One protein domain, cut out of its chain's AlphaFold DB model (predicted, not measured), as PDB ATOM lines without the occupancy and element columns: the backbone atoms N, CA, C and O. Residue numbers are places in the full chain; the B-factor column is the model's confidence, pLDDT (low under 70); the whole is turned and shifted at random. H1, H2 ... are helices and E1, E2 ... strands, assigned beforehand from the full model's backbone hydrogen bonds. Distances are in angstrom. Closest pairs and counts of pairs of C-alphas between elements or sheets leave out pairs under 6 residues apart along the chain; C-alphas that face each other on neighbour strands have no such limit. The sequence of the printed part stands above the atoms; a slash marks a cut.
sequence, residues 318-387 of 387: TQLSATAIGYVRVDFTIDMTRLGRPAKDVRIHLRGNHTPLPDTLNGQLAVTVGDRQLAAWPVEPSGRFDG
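Overview. This is residues 318 to 387 of the 387 residues of an uncharacterized protein of Nocardia seriolae (UniProt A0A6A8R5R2). With little regular structure, this is a loose rod of long unnamed stretches around the hairpin E3 and E4 and a short strand pair, E2 and E5; at one end residues 337 to 343 stick out. The 70 printed residues hold E1, H1, E2, E3, E4, E5 in chain order, mostly strand, with only 26 residues in named elements. Both two-strand sheets are antiparallel; the radius of gyration of the C-alphas is 14.2 A, the spans 46 by 22 by 21 A.

Along the chain. Find C-alpha 364 at (-13.497, 33.558, -39.645); E3 runs 16.5 A to 369. E4, residues 372 to 378, runs 18.1 A to (-14.234, 37.845, -39.640). Look also for E2 at 351 to 353, E5 at 384 to 386, E1 at 322 to 324 and H1 at 336 to 339.

Arrangement. In the hairpin E3 and E4, at 163 degrees, N 365 and O 377 are 2.8 A apart, within hydrogen-bond range. Between E2 and E5, antiparallel at 171 degrees, see N 385 and O 352, 3.0 A. E1 pairs with no named strand. H1 is too short for an O i to N i+4 pair; its one O i to N i+3 pair is within range.

Size, cuts and confidence. The C-alphas of Arg 341 and Thr 360 are farthest apart, 46.6 A. The printed part has no cut; links E1 to H1 and H1 to E2 are long. Residues 318, 337 and 340 have pLDDT under 70.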
ATOM      1  N   THR A 318     -22.206  23.488 -58.527       69.06
ATOM      2  CA  THR A 318     -23.570  23.274 -58.022       69.06
ATOM      3  C   THR A 318     -23.597  23.004 -56.517       69.06
ATOM      4  O   THR A 318     -24.568  23.357 -55.851       69.06
ATOM      5  N   GLN A 319     -22.512  22.465 -55.960       74.50
ATOM      6  CA  GLN A 319     -22.335  22.196 -54.531       74.50
ATOM      7  C   GLN A 319     -21.684  23.398 -53.834       74.50
ATOM      8  O   GLN A 319     -20.521  23.369 -53.451       74.50
ATOM      9  N   LEU A 320     -22.433  24.498 -53.718       82.12
ATOM     10  CA  LEU A 320     -21.942  25.766 -53.150       82.12
ATOM     11  C   LEU A 320     -22.487  26.062 -51.742       82.12
ATOM     12  O   LEU A 320     -22.406  27.193 -51.267       82.12
ATOM     13  N   SER A 321     -23.074  25.064 -51.083       84.50
ATOM     14  CA  SER A 321     -23.645  25.188 -49.744       84.50
ATOM     15  C   SER A 321     -23.320  23.951 -48.919       84.50
ATOM     16  O   SER A 321     -23.411  22.828 -49.418       84.50
ATOM     17  N   ALA A 322     -22.948  24.182 -47.665       83.62
ATOM     18  CA  ALA A 322     -22.683  23.151 -46.681       83.62
ATOM     19  C   ALA A 322     -23.095  23.648 -45.293       83.62
ATOM     20  O   ALA A 322     -22.995  24.843 -45.004       83.62
ATOM     21  N   THR A 323     -23.518  22.727 -44.432       85.19
ATOM     22  CA  THR A 323     -23.747  22.991 -43.004       85.19
ATOM     23  C   THR A 323     -22.982  21.962 -42.187       85.19
ATOM     24  O   THR A 323     -22.999  20.782 -42.512       85.19
ATOM     25  N   ALA A 324     -22.280  22.401 -41.146       80.94
ATOM     26  CA  ALA A 324     -21.516  21.525 -40.263       80.94
ATOM     27  C   ALA A 324     -21.366  22.157 -38.874       80.94
ATOM     28  O   ALA A 324     -21.557  23.364 -38.703       80.94
ATOM     29  N   ILE A 325     -20.988  21.346 -37.887       78.81
ATOM     30  CA  ILE A 325     -20.678  21.823 -36.534       78.81
ATOM     31  C   ILE A 325     -19.203  22.244 -36.467       78.81
ATOM     32  O   ILE A 325     -18.303  21.452 -36.739       78.81
ATOM     33  N   GLY A 326     -18.949  23.491 -36.060       78.56
ATOM     34  CA  GLY A 326     -17.605  24.032 -35.831       78.56
ATOM     35  C   GLY A 326     -16.924  24.554 -37.095       78.56
ATOM     36  O   GLY A 326     -16.700  25.757 -37.205       78.56
ATOM     37  N   TYR A 327     -16.611  23.676 -38.051       78.31
ATOM     38  CA  TYR A 327     -15.919  24.047 -39.290       78.31
ATOM     39  C   TYR A 327     -16.738  23.682 -40.529       78.31
ATOM     40  O   TYR A 327     -17.099  22.524 -40.726       78.31
ATOM     41  N   VAL A 328     -16.986  24.667 -41.396       84.81
ATOM     42  CA  VAL A 328     -17.710  24.494 -42.663       84.81
ATOM     43  C   VAL A 328     -16.731  24.663 -43.822       84.81
ATOM     44  O   VAL A 328     -16.055  25.687 -43.917       84.81
ATOM     45  N   ARG A 329     -16.672  23.670 -44.716       84.00
ATOM     46  CA  ARG A 329     -15.883  23.719 -45.955       84.00
ATOM     47  C   ARG A 329     -16.789  23.568 -47.166       84.00
ATOM     48  O   ARG A 329     -17.682  22.728 -47.159       84.00
ATOM     49  N   VAL A 330     -16.518  24.364 -48.194       85.25
ATOM     50  CA  VAL A 330     -17.115  24.228 -49.524       85.25
ATOM     51  C   VAL A 330     -15.967  24.155 -50.518       85.25
ATOM     52  O   VAL A 330     -15.275  25.148 -50.738       85.25
ATOM     53  N   ASP A 331     -15.759  22.973 -51.089       82.06
ATOM     54  CA  ASP A 331     -14.722  22.727 -52.085       82.06
ATOM     55  C   ASP A 331     -15.333  22.758 -53.486       82.06
ATOM     56  O   ASP A 331     -16.362  22.139 -53.752       82.06
ATOM     57  N   PHE A 332     -14.694  23.482 -54.401       79.56
ATOM     58  CA  PHE A 332     -15.112  23.545 -55.795       79.56
ATOM     59  C   PHE A 332     -13.900  23.710 -56.710       79.56
ATOM     60  O   PHE A 332     -12.865  24.252 -56.321       79.56
ATOM     61  N   THR A 333     -14.025  23.247 -57.951       77.81
ATOM     62  CA  THR A 333     -12.922  23.245 -58.920       77.81
ATOM     63  C   THR A 333     -13.293  24.042 -60.154       77.81
ATOM     64  O   THR A 333     -14.334  23.792 -60.757       77.81
ATOM     65  N   ILE A 334     -12.424  24.952 -60.582       78.19
ATOM     66  CA  ILE A 334     -12.626  25.725 -61.808       78.19
ATOM     67  C   ILE A 334     -11.755  25.138 -62.918       78.19
ATOM     68  O   ILE A 334     -10.531  25.137 -62.820       78.19
ATOM     69  N   ASP A 335     -12.389  24.681 -63.996       74.25
ATOM     70  CA  ASP A 335     -11.695  24.290 -65.220       74.25
ATOM     71  C   ASP A 335     -11.403  25.536 -66.073       74.25
ATOM     72  O   ASP A 335     -12.316  26.254 -66.488       74.25
ATOM     73  N   MET A 336     -10.121  25.796 -66.340       72.19
ATOM     74  CA  MET A 336      -9.673  26.967 -67.101       72.19
ATOM     75  C   MET A 336     -10.193  26.990 -68.540       72.19
ATOM     76  O   MET A 336     -10.358  28.070 -69.104       72.19
ATOM     77  N   THR A 337     -10.501  25.835 -69.132       69.81
ATOM     78  CA  THR A 337     -11.073  25.777 -70.487       69.81
ATOM     79  C   THR A 337     -12.450  26.442 -70.550       69.81
ATOM     80  O   THR A 337     -12.825  27.019 -71.570       69.81
ATOM     81  N   ARG A 338     -13.172  26.473 -69.424       70.06
ATOM     82  CA  ARG A 338     -14.514  27.065 -69.305       70.06
ATOM     83  C   ARG A 338     -14.529  28.569 -69.168       70.06
ATOM     84  O   ARG A 338     -15.575  29.190 -69.323       70.06
ATOM     85  N   LEU A 339     -13.376  29.164 -68.889       74.50
ATOM     86  CA  LEU A 339     -13.232  30.611 -68.933       74.50
ATOM     87  C   LEU A 339     -13.268  31.119 -70.381       74.50
ATOM     88  O   LEU A 339     -13.378  32.322 -70.586       74.50
ATOM     89  N   GLY A 340     -13.178  30.229 -71.381       68.44
ATOM     90  CA  GLY A 340     -13.295  30.564 -72.803       68.44
ATOM     91  C   GLY A 340     -12.139  31.408 -73.344       68.44
ATOM     92  O   GLY A 340     -12.181  31.859 -74.485       68.44
ATOM     93  N   ARG A 341     -11.110  31.649 -72.524       72.50
ATOM     94  CA  ARG A 341      -9.928  32.449 -72.846       72.50
ATOM     95  C   ARG A 341      -8.765  32.083 -71.919       72.50
ATOM     96  O   ARG A 341      -9.012  31.645 -70.793       72.50
ATOM     97  N   PRO A 342      -7.509  32.325 -72.330       73.56
ATOM     98  CA  PRO A 342      -6.376  32.288 -71.415       73.56
ATOM     99  C   PRO A 342      -6.624  33.235 -70.237       73.56
ATOM    100  O   PRO A 342      -6.852  34.430 -70.430       73.56
ATOM    101  N   ALA A 343      -6.598  32.701 -69.021       75.00
ATOM    102  CA  ALA A 343      -6.835  33.466 -67.808       75.00
ATOM    103  C   ALA A 343      -5.537  33.586 -67.004       75.00
ATOM    104  O   ALA A 343      -4.880  32.594 -66.702       75.00
ATOM    105  N   LYS A 344      -5.184  34.822 -66.656       80.19
ATOM    106  CA  LYS A 344      -4.134  35.171 -65.696       80.19
ATOM    107  C   LYS A 344      -4.720  36.169 -64.704       80.19
ATOM    108  O   LYS A 344      -5.672  36.863 -65.054       80.19
ATOM    109  N   ASP A 345      -4.176  36.213 -63.492       81.94
ATOM    110  CA  ASP A 345      -4.610  37.152 -62.448       81.94
ATOM    111  C   ASP A 345      -6.124  37.079 -62.154       81.94
ATOM    112  O   ASP A 345      -6.818  38.091 -62.053       81.94
ATOM    113  N   VAL A 346      -6.655  35.854 -62.043       82.69
ATOM    114  CA  VAL A 346      -8.082  35.614 -61.779       82.69
ATOM    115  C   VAL A 346      -8.465  36.189 -60.418       82.69
ATOM    116  O   VAL A 346      -7.905  35.810 -59.388       82.69
ATOM    117  N   ARG A 347      -9.465  37.074 -60.413       86.94
ATOM    118  CA  ARG A 347     -10.102  37.578 -59.197       86.94
ATOM    119  C   ARG A 347     -11.390  36.805 -58.947       86.94
ATOM    120  O   ARG A 347     -12.233  36.711 -59.836       86.94
ATOM    121  N   ILE A 348     -11.541  36.282 -57.737       86.50
ATOM    122  CA  ILE A 348     -12.774  35.643 -57.281       86.50
ATOM    123  C   ILE A 348     -13.480  36.645 -56.379       86.50
ATOM    124  O   ILE A 348     -12.865  37.165 -55.455       86.50
ATOM    125  N   HIS A 349     -14.746  36.912 -56.679       89.75
ATOM    126  CA  HIS A 349     -15.622  37.697 -55.825       89.75
ATOM    127  C   HIS A 349     -16.622  36.745 -55.173       89.75
ATOM    128  O   HIS A 349     -17.377  36.070 -55.882       89.75
ATOM    129  N   LEU A 350     -16.586  36.634 -53.848       89.19
ATOM    130  CA  LEU A 350     -17.405  35.687 -53.100       89.19
ATOM    131  C   LEU A 350     -18.537  36.411 -52.392       89.19
ATOM    132  O   LEU A 350     -18.320  37.287 -51.561       89.19
ATOM    133  N   ARG A 351     -19.758  35.974 -52.690       90.62
ATOM    134  CA  ARG A 351     -20.976  36.449 -52.044       90.62
ATOM    135  C   ARG A 351     -21.753  35.273 -51.511       90.62
ATOM    136  O   ARG A 351     -21.960  34.295 -52.227       90.62
ATOM    137  N   GLY A 352     -22.235  35.389 -50.287       89.94
ATOM    138  CA  GLY A 352     -23.043  34.343 -49.693       89.94
ATOM    139  C   GLY A 352     -23.586  34.724 -48.333       89.94
ATOM    140  O   GLY A 352     -23.453  35.858 -47.869       89.94
ATOM    141  N   ASN A 353     -24.230  33.742 -47.715       91.25
ATOM    142  CA  ASN A 353     -24.804  33.865 -46.391       91.25
ATOM    143  C   ASN A 353     -24.241  32.763 -45.493       91.25
ATOM    144  O   ASN A 353     -23.877  31.689 -45.970       91.25
ATOM    145  N   HIS A 354     -24.204  33.033 -44.199       89.06
ATOM    146  CA  HIS A 354     -23.873  32.081 -43.153       89.06
ATOM    147  C   HIS A 354     -24.854  32.269 -41.993       89.06
ATOM    148  O   HIS A 354     -25.508  33.307 -41.883       89.06
ATOM    149  N   THR A 355     -24.963  31.272 -41.123       88.44
ATOM    150  CA  THR A 355     -25.733  31.410 -39.885       88.44
ATOM    151  C   THR A 355     -25.005  32.380 -38.952       88.44
ATOM    152  O   THR A 355     -23.874  32.063 -38.576       88.44
ATOM    153  N   PRO A 356     -25.603  33.529 -38.568       89.00
ATOM    154  CA  PRO A 356     -24.972  34.459 -37.638       89.00
ATOM    155  C   PRO A 356     -24.528  33.756 -36.357       89.00
ATOM    156  O   PRO A 356     -25.280  32.965 -35.780       89.00
ATOM    157  N   LEU A 357     -23.309  34.049 -35.911       86.50
ATOM    158  CA  LEU A 357     -22.809  33.532 -34.644       86.50
ATOM    159  C   LEU A 357     -23.392  34.337 -33.472       86.50
ATOM    160  O   LEU A 357     -23.583  35.547 -33.604       86.50
ATOM    161  N   PRO A 358     -23.657  33.697 -32.321       85.50
ATOM    162  CA  PRO A 358     -23.938  34.414 -31.082       85.50
ATOM    163  C   PRO A 358     -22.775  35.337 -30.704       85.50
ATOM    164  O   PRO A 358     -21.621  34.984 -30.936       85.50
ATOM    165  N   ASP A 359     -23.059  36.435 -29.997       84.88
ATOM    166  CA  ASP A 359     -22.059  37.432 -29.560       84.88
ATOM    167  C   ASP A 359     -20.926  36.854 -28.681       84.88
ATOM    168  O   ASP A 359     -19.915  37.505 -28.428       84.88
ATOM    169  N   THR A 360     -21.087  35.622 -28.194       84.75
ATOM    170  CA  THR A 360     -20.095  34.887 -27.399       84.75
ATOM    171  C   THR A 360     -19.077  34.111 -28.240       84.75
ATOM    172  O   THR A 360     -18.151  33.533 -27.672       84.75
ATOM    173  N   LEU A 361     -19.257  34.027 -29.561       83.50
ATOM    174  CA  LEU A 361     -18.415  33.251 -30.469       83.50
ATOM    175  C   LEU A 361     -17.870  34.132 -31.593       83.50
ATOM    176  O   LEU A 361     -18.579  34.949 -32.169       83.50
ATOM    177  N   ASN A 362     -16.605  33.906 -31.943       83.75
ATOM    178  CA  ASN A 362     -15.971  34.523 -33.102       83.75
ATOM    179  C   ASN A 362     -15.827  33.485 -34.214       83.75
ATOM    180  O   ASN A 362     -15.541  32.318 -33.945       83.75
ATOM    181  N   GLY A 363     -15.977  33.920 -35.459       86.69
ATOM    182  CA  GLY A 363     -15.770  33.088 -36.637       86.69
ATOM    183  C   GLY A 363     -14.940  33.816 -37.679       86.69
ATOM    184  O   GLY A 363     -14.896  35.047 -37.718       86.69
ATOM    185  N   GLN A 364     -14.291  33.044 -38.541       90.44
ATOM    186  CA  GLN A 364     -13.497  33.558 -39.645       90.44
ATOM    187  C   GLN A 364     -13.892  32.826 -40.920       90.44
ATOM    188  O   GLN A 364     -13.978  31.598 -40.932       90.44
ATOM    189  N   LEU A 365     -14.103  33.581 -41.992       90.56
ATOM    190  CA  LEU A 365     -14.182  33.038 -43.334       90.56
ATOM    191  C   LEU A 365     -12.804  33.169 -43.978       90.56
ATOM    192  O   LEU A 365     -12.209  34.245 -43.966       90.56
ATOM    193  N   ALA A 366     -12.290  32.070 -44.519       91.81
ATOM    194  CA  ALA A 366     -11.014  32.030 -45.217       91.81
ATOM    195  C   ALA A 366     -11.203  31.425 -46.608       91.81
ATOM    196  O   ALA A 366     -11.976  30.487 -46.792       91.81
ATOM    197  N   VAL A 367     -10.474  31.965 -47.581       90.81
ATOM    198  CA  VAL A 367     -10.473  31.507 -48.970       90.81
ATOM    199  C   VAL A 367      -9.091  30.976 -49.292       90.81
ATOM    200  O   VAL A 367      -8.102  31.709 -49.197       90.81
ATOM    201  N   THR A 368      -9.017  29.716 -49.700       90.56
ATOM    202  CA  THR A 368      -7.763  29.024 -50.009       90.56
ATOM    203  C   THR A 368      -7.778  28.484 -51.435       90.56
ATOM    204  O   THR A 368      -8.813  28.054 -51.935       90.56
ATOM    205  N   VAL A 369      -6.617  28.487 -52.091       87.25
ATOM    206  CA  VAL A 369      -6.388  27.769 -53.353       87.25
ATOM    207  C   VAL A 369      -5.232  26.808 -53.133       87.25
ATOM    208  O   VAL A 369      -4.095  27.248 -52.940       87.25
ATOM    209  N   GLY A 370      -5.542  25.508 -53.121       84.44
ATOM    210  CA  GLY A 370      -4.645  24.509 -52.543       84.44
ATOM    211  C   GLY A 370      -4.278  24.925 -51.118       84.44
ATOM    212  O   GLY A 370      -5.148  25.244 -50.311       84.44
ATOM    213  N   ASP A 371      -2.982  25.030 -50.863       82.94
ATOM    214  CA  ASP A 371      -2.432  25.274 -49.527       82.94
ATOM    215  C   ASP A 371      -2.274  26.777 -49.225       82.94
ATOM    216  O   ASP A 371      -1.870  27.174 -48.131       82.94
ATOM    217  N   ARG A 372      -2.558  27.646 -50.207       89.94
ATOM    218  CA  ARG A 372      -2.338  29.090 -50.099       89.94
ATOM    219  C   ARG A 372      -3.627  29.812 -49.727       89.94
ATOM    220  O   ARG A 372      -4.566  29.860 -50.521       89.94
ATOM    221  N   GLN A 373      -3.637  30.461 -48.564       91.56
ATOM    222  CA  GLN A 373      -4.702  31.391 -48.189       91.56
ATOM    223  C   GLN A 373      -4.607  32.666 -49.033       91.56
ATOM    224  O   GLN A 373      -3.580  33.342 -49.050       91.56
ATOM    225  N   LEU A 374      -5.684  32.981 -49.749       90.19
ATOM    226  CA  LEU A 374      -5.795  34.182 -50.572       90.19
ATOM    227  C   LEU A 374      -6.303  35.370 -49.766       90.19
ATOM    228  O   LEU A 374      -5.810  36.484 -49.925       90.19
ATOM    229  N   ALA A 375      -7.297  35.124 -48.918       90.69
ATOM    230  CA  ALA A 375      -7.948  36.138 -48.111       90.69
ATOM    231  C   ALA A 375      -8.621  35.484 -46.903       90.69
ATOM    232  O   ALA A 375      -8.961  34.300 -46.936       90.69
ATOM    233  N   ALA A 376      -8.800  36.259 -45.840       91.94
ATOM    234  CA  ALA A 376      -9.629  35.867 -44.717       91.94
ATOM    235  C   ALA A 376     -10.189  37.101 -44.013       91.94
ATOM    236  O   ALA A 376      -9.510  38.122 -43.909       91.94
ATOM    237  N   TRP A 377     -11.414  36.992 -43.521       91.56
ATOM    238  CA  TRP A 377     -12.118  38.065 -42.832       91.56
ATOM    239  C   TRP A 377     -13.005  37.493 -41.722       91.56
ATOM    240  O   TRP A 377     -13.406  36.327 -41.794       91.56
ATOM    241  N   PRO A 378     -13.285  38.267 -40.660       90.06
ATOM    242  CA  PRO A 378     -14.234  37.845 -39.640       90.06
ATOM    243  C   PRO A 378     -15.633  37.698 -40.246       90.06
ATOM    244  O   PRO A 378     -16.002  38.428 -41.167       90.06
ATOM    245  N   VAL A 379     -16.415  36.758 -39.725       89.00
ATOM    246  CA  VAL A 379     -17.831  36.658 -40.095       89.00
ATOM    247  C   VAL A 379     -18.631  37.768 -39.414       89.00
ATOM    248  O   VAL A 379     -18.370  38.116 -38.263       89.00
ATOM    249  N   GLU A 380     -19.594  38.342 -40.130       86.56
ATOM    250  CA  GLU A 380     -20.401  39.447 -39.617       86.56
ATOM    251  C   GLU A 380     -21.714  38.969 -38.975       86.56
ATOM    252  O   GLU A 380     -22.352  38.053 -39.500       86.56
ATOM    253  N   PRO A 381     -22.228  39.660 -37.938       86.00
ATOM    254  CA  PRO A 381     -23.536  39.359 -37.341       86.00
ATOM    255  C   PRO A 381     -24.713  39.443 -38.324       86.00
ATOM    256  O   PRO A 381     -25.788  38.911 -38.065       86.00
ATOM    257  N   SER A 382     -24.521  40.112 -39.466       88.44
ATOM    258  CA  SER A 382     -25.512  40.210 -40.541       88.44
ATOM    259  C   SER A 382     -25.857  38.850 -41.164       88.44
ATOM    260  O   SER A 382     -26.882  38.734 -41.838       88.44
ATOM    261  N   GLY A 383     -25.010  37.831 -40.974       87.69
ATOM    262  CA  GLY A 383     -25.160  36.535 -41.633       87.69
ATOM    263  C   GLY A 383     -24.828  36.581 -43.122       87.69
ATOM    264  O   GLY A 383     -25.157  35.651 -43.851       87.69
ATOM    265  N   ARG A 384     -24.204  37.657 -43.615       90.81
ATOM    266  CA  ARG A 384     -23.875  37.853 -45.035       90.81
ATOM    267  C   ARG A 384     -22.391  38.146 -45.192       90.81
ATOM    268  O   ARG A 384     -21.763  38.668 -44.280       90.81
ATOM    269  N   PHE A 385     -21.835  37.797 -46.344       88.75
ATOM    270  CA  PHE A 385     -20.480  38.185 -46.727       88.75
ATOM    271  C   PHE A 385     -20.436  38.583 -48.203       88.75
ATOM    272  O   PHE A 385     -21.156  38.018 -49.033       88.75
ATOM    273  N   ASP A 386     -19.590  39.565 -48.505       88.81
ATOM    274  CA  ASP A 386     -19.315  40.081 -49.846       88.81
ATOM    275  C   ASP A 386     -17.832  40.484 -49.890       88.81
ATOM    276  O   ASP A 386     -17.433  41.422 -49.196       88.81
ATOM    277  N   GLY A 387     -17.006  39.714 -50.603       79.44
ATOM    278  CA  GLY A 387     -15.540  39.778 -50.514       79.44
ATOM    279  C   GLY A 387     -14.808  39.558 -51.823       79.44
ATOM    280  O   GLY A 387     -15.384  38.939 -52.750       79.44
TER     281      GLY A 387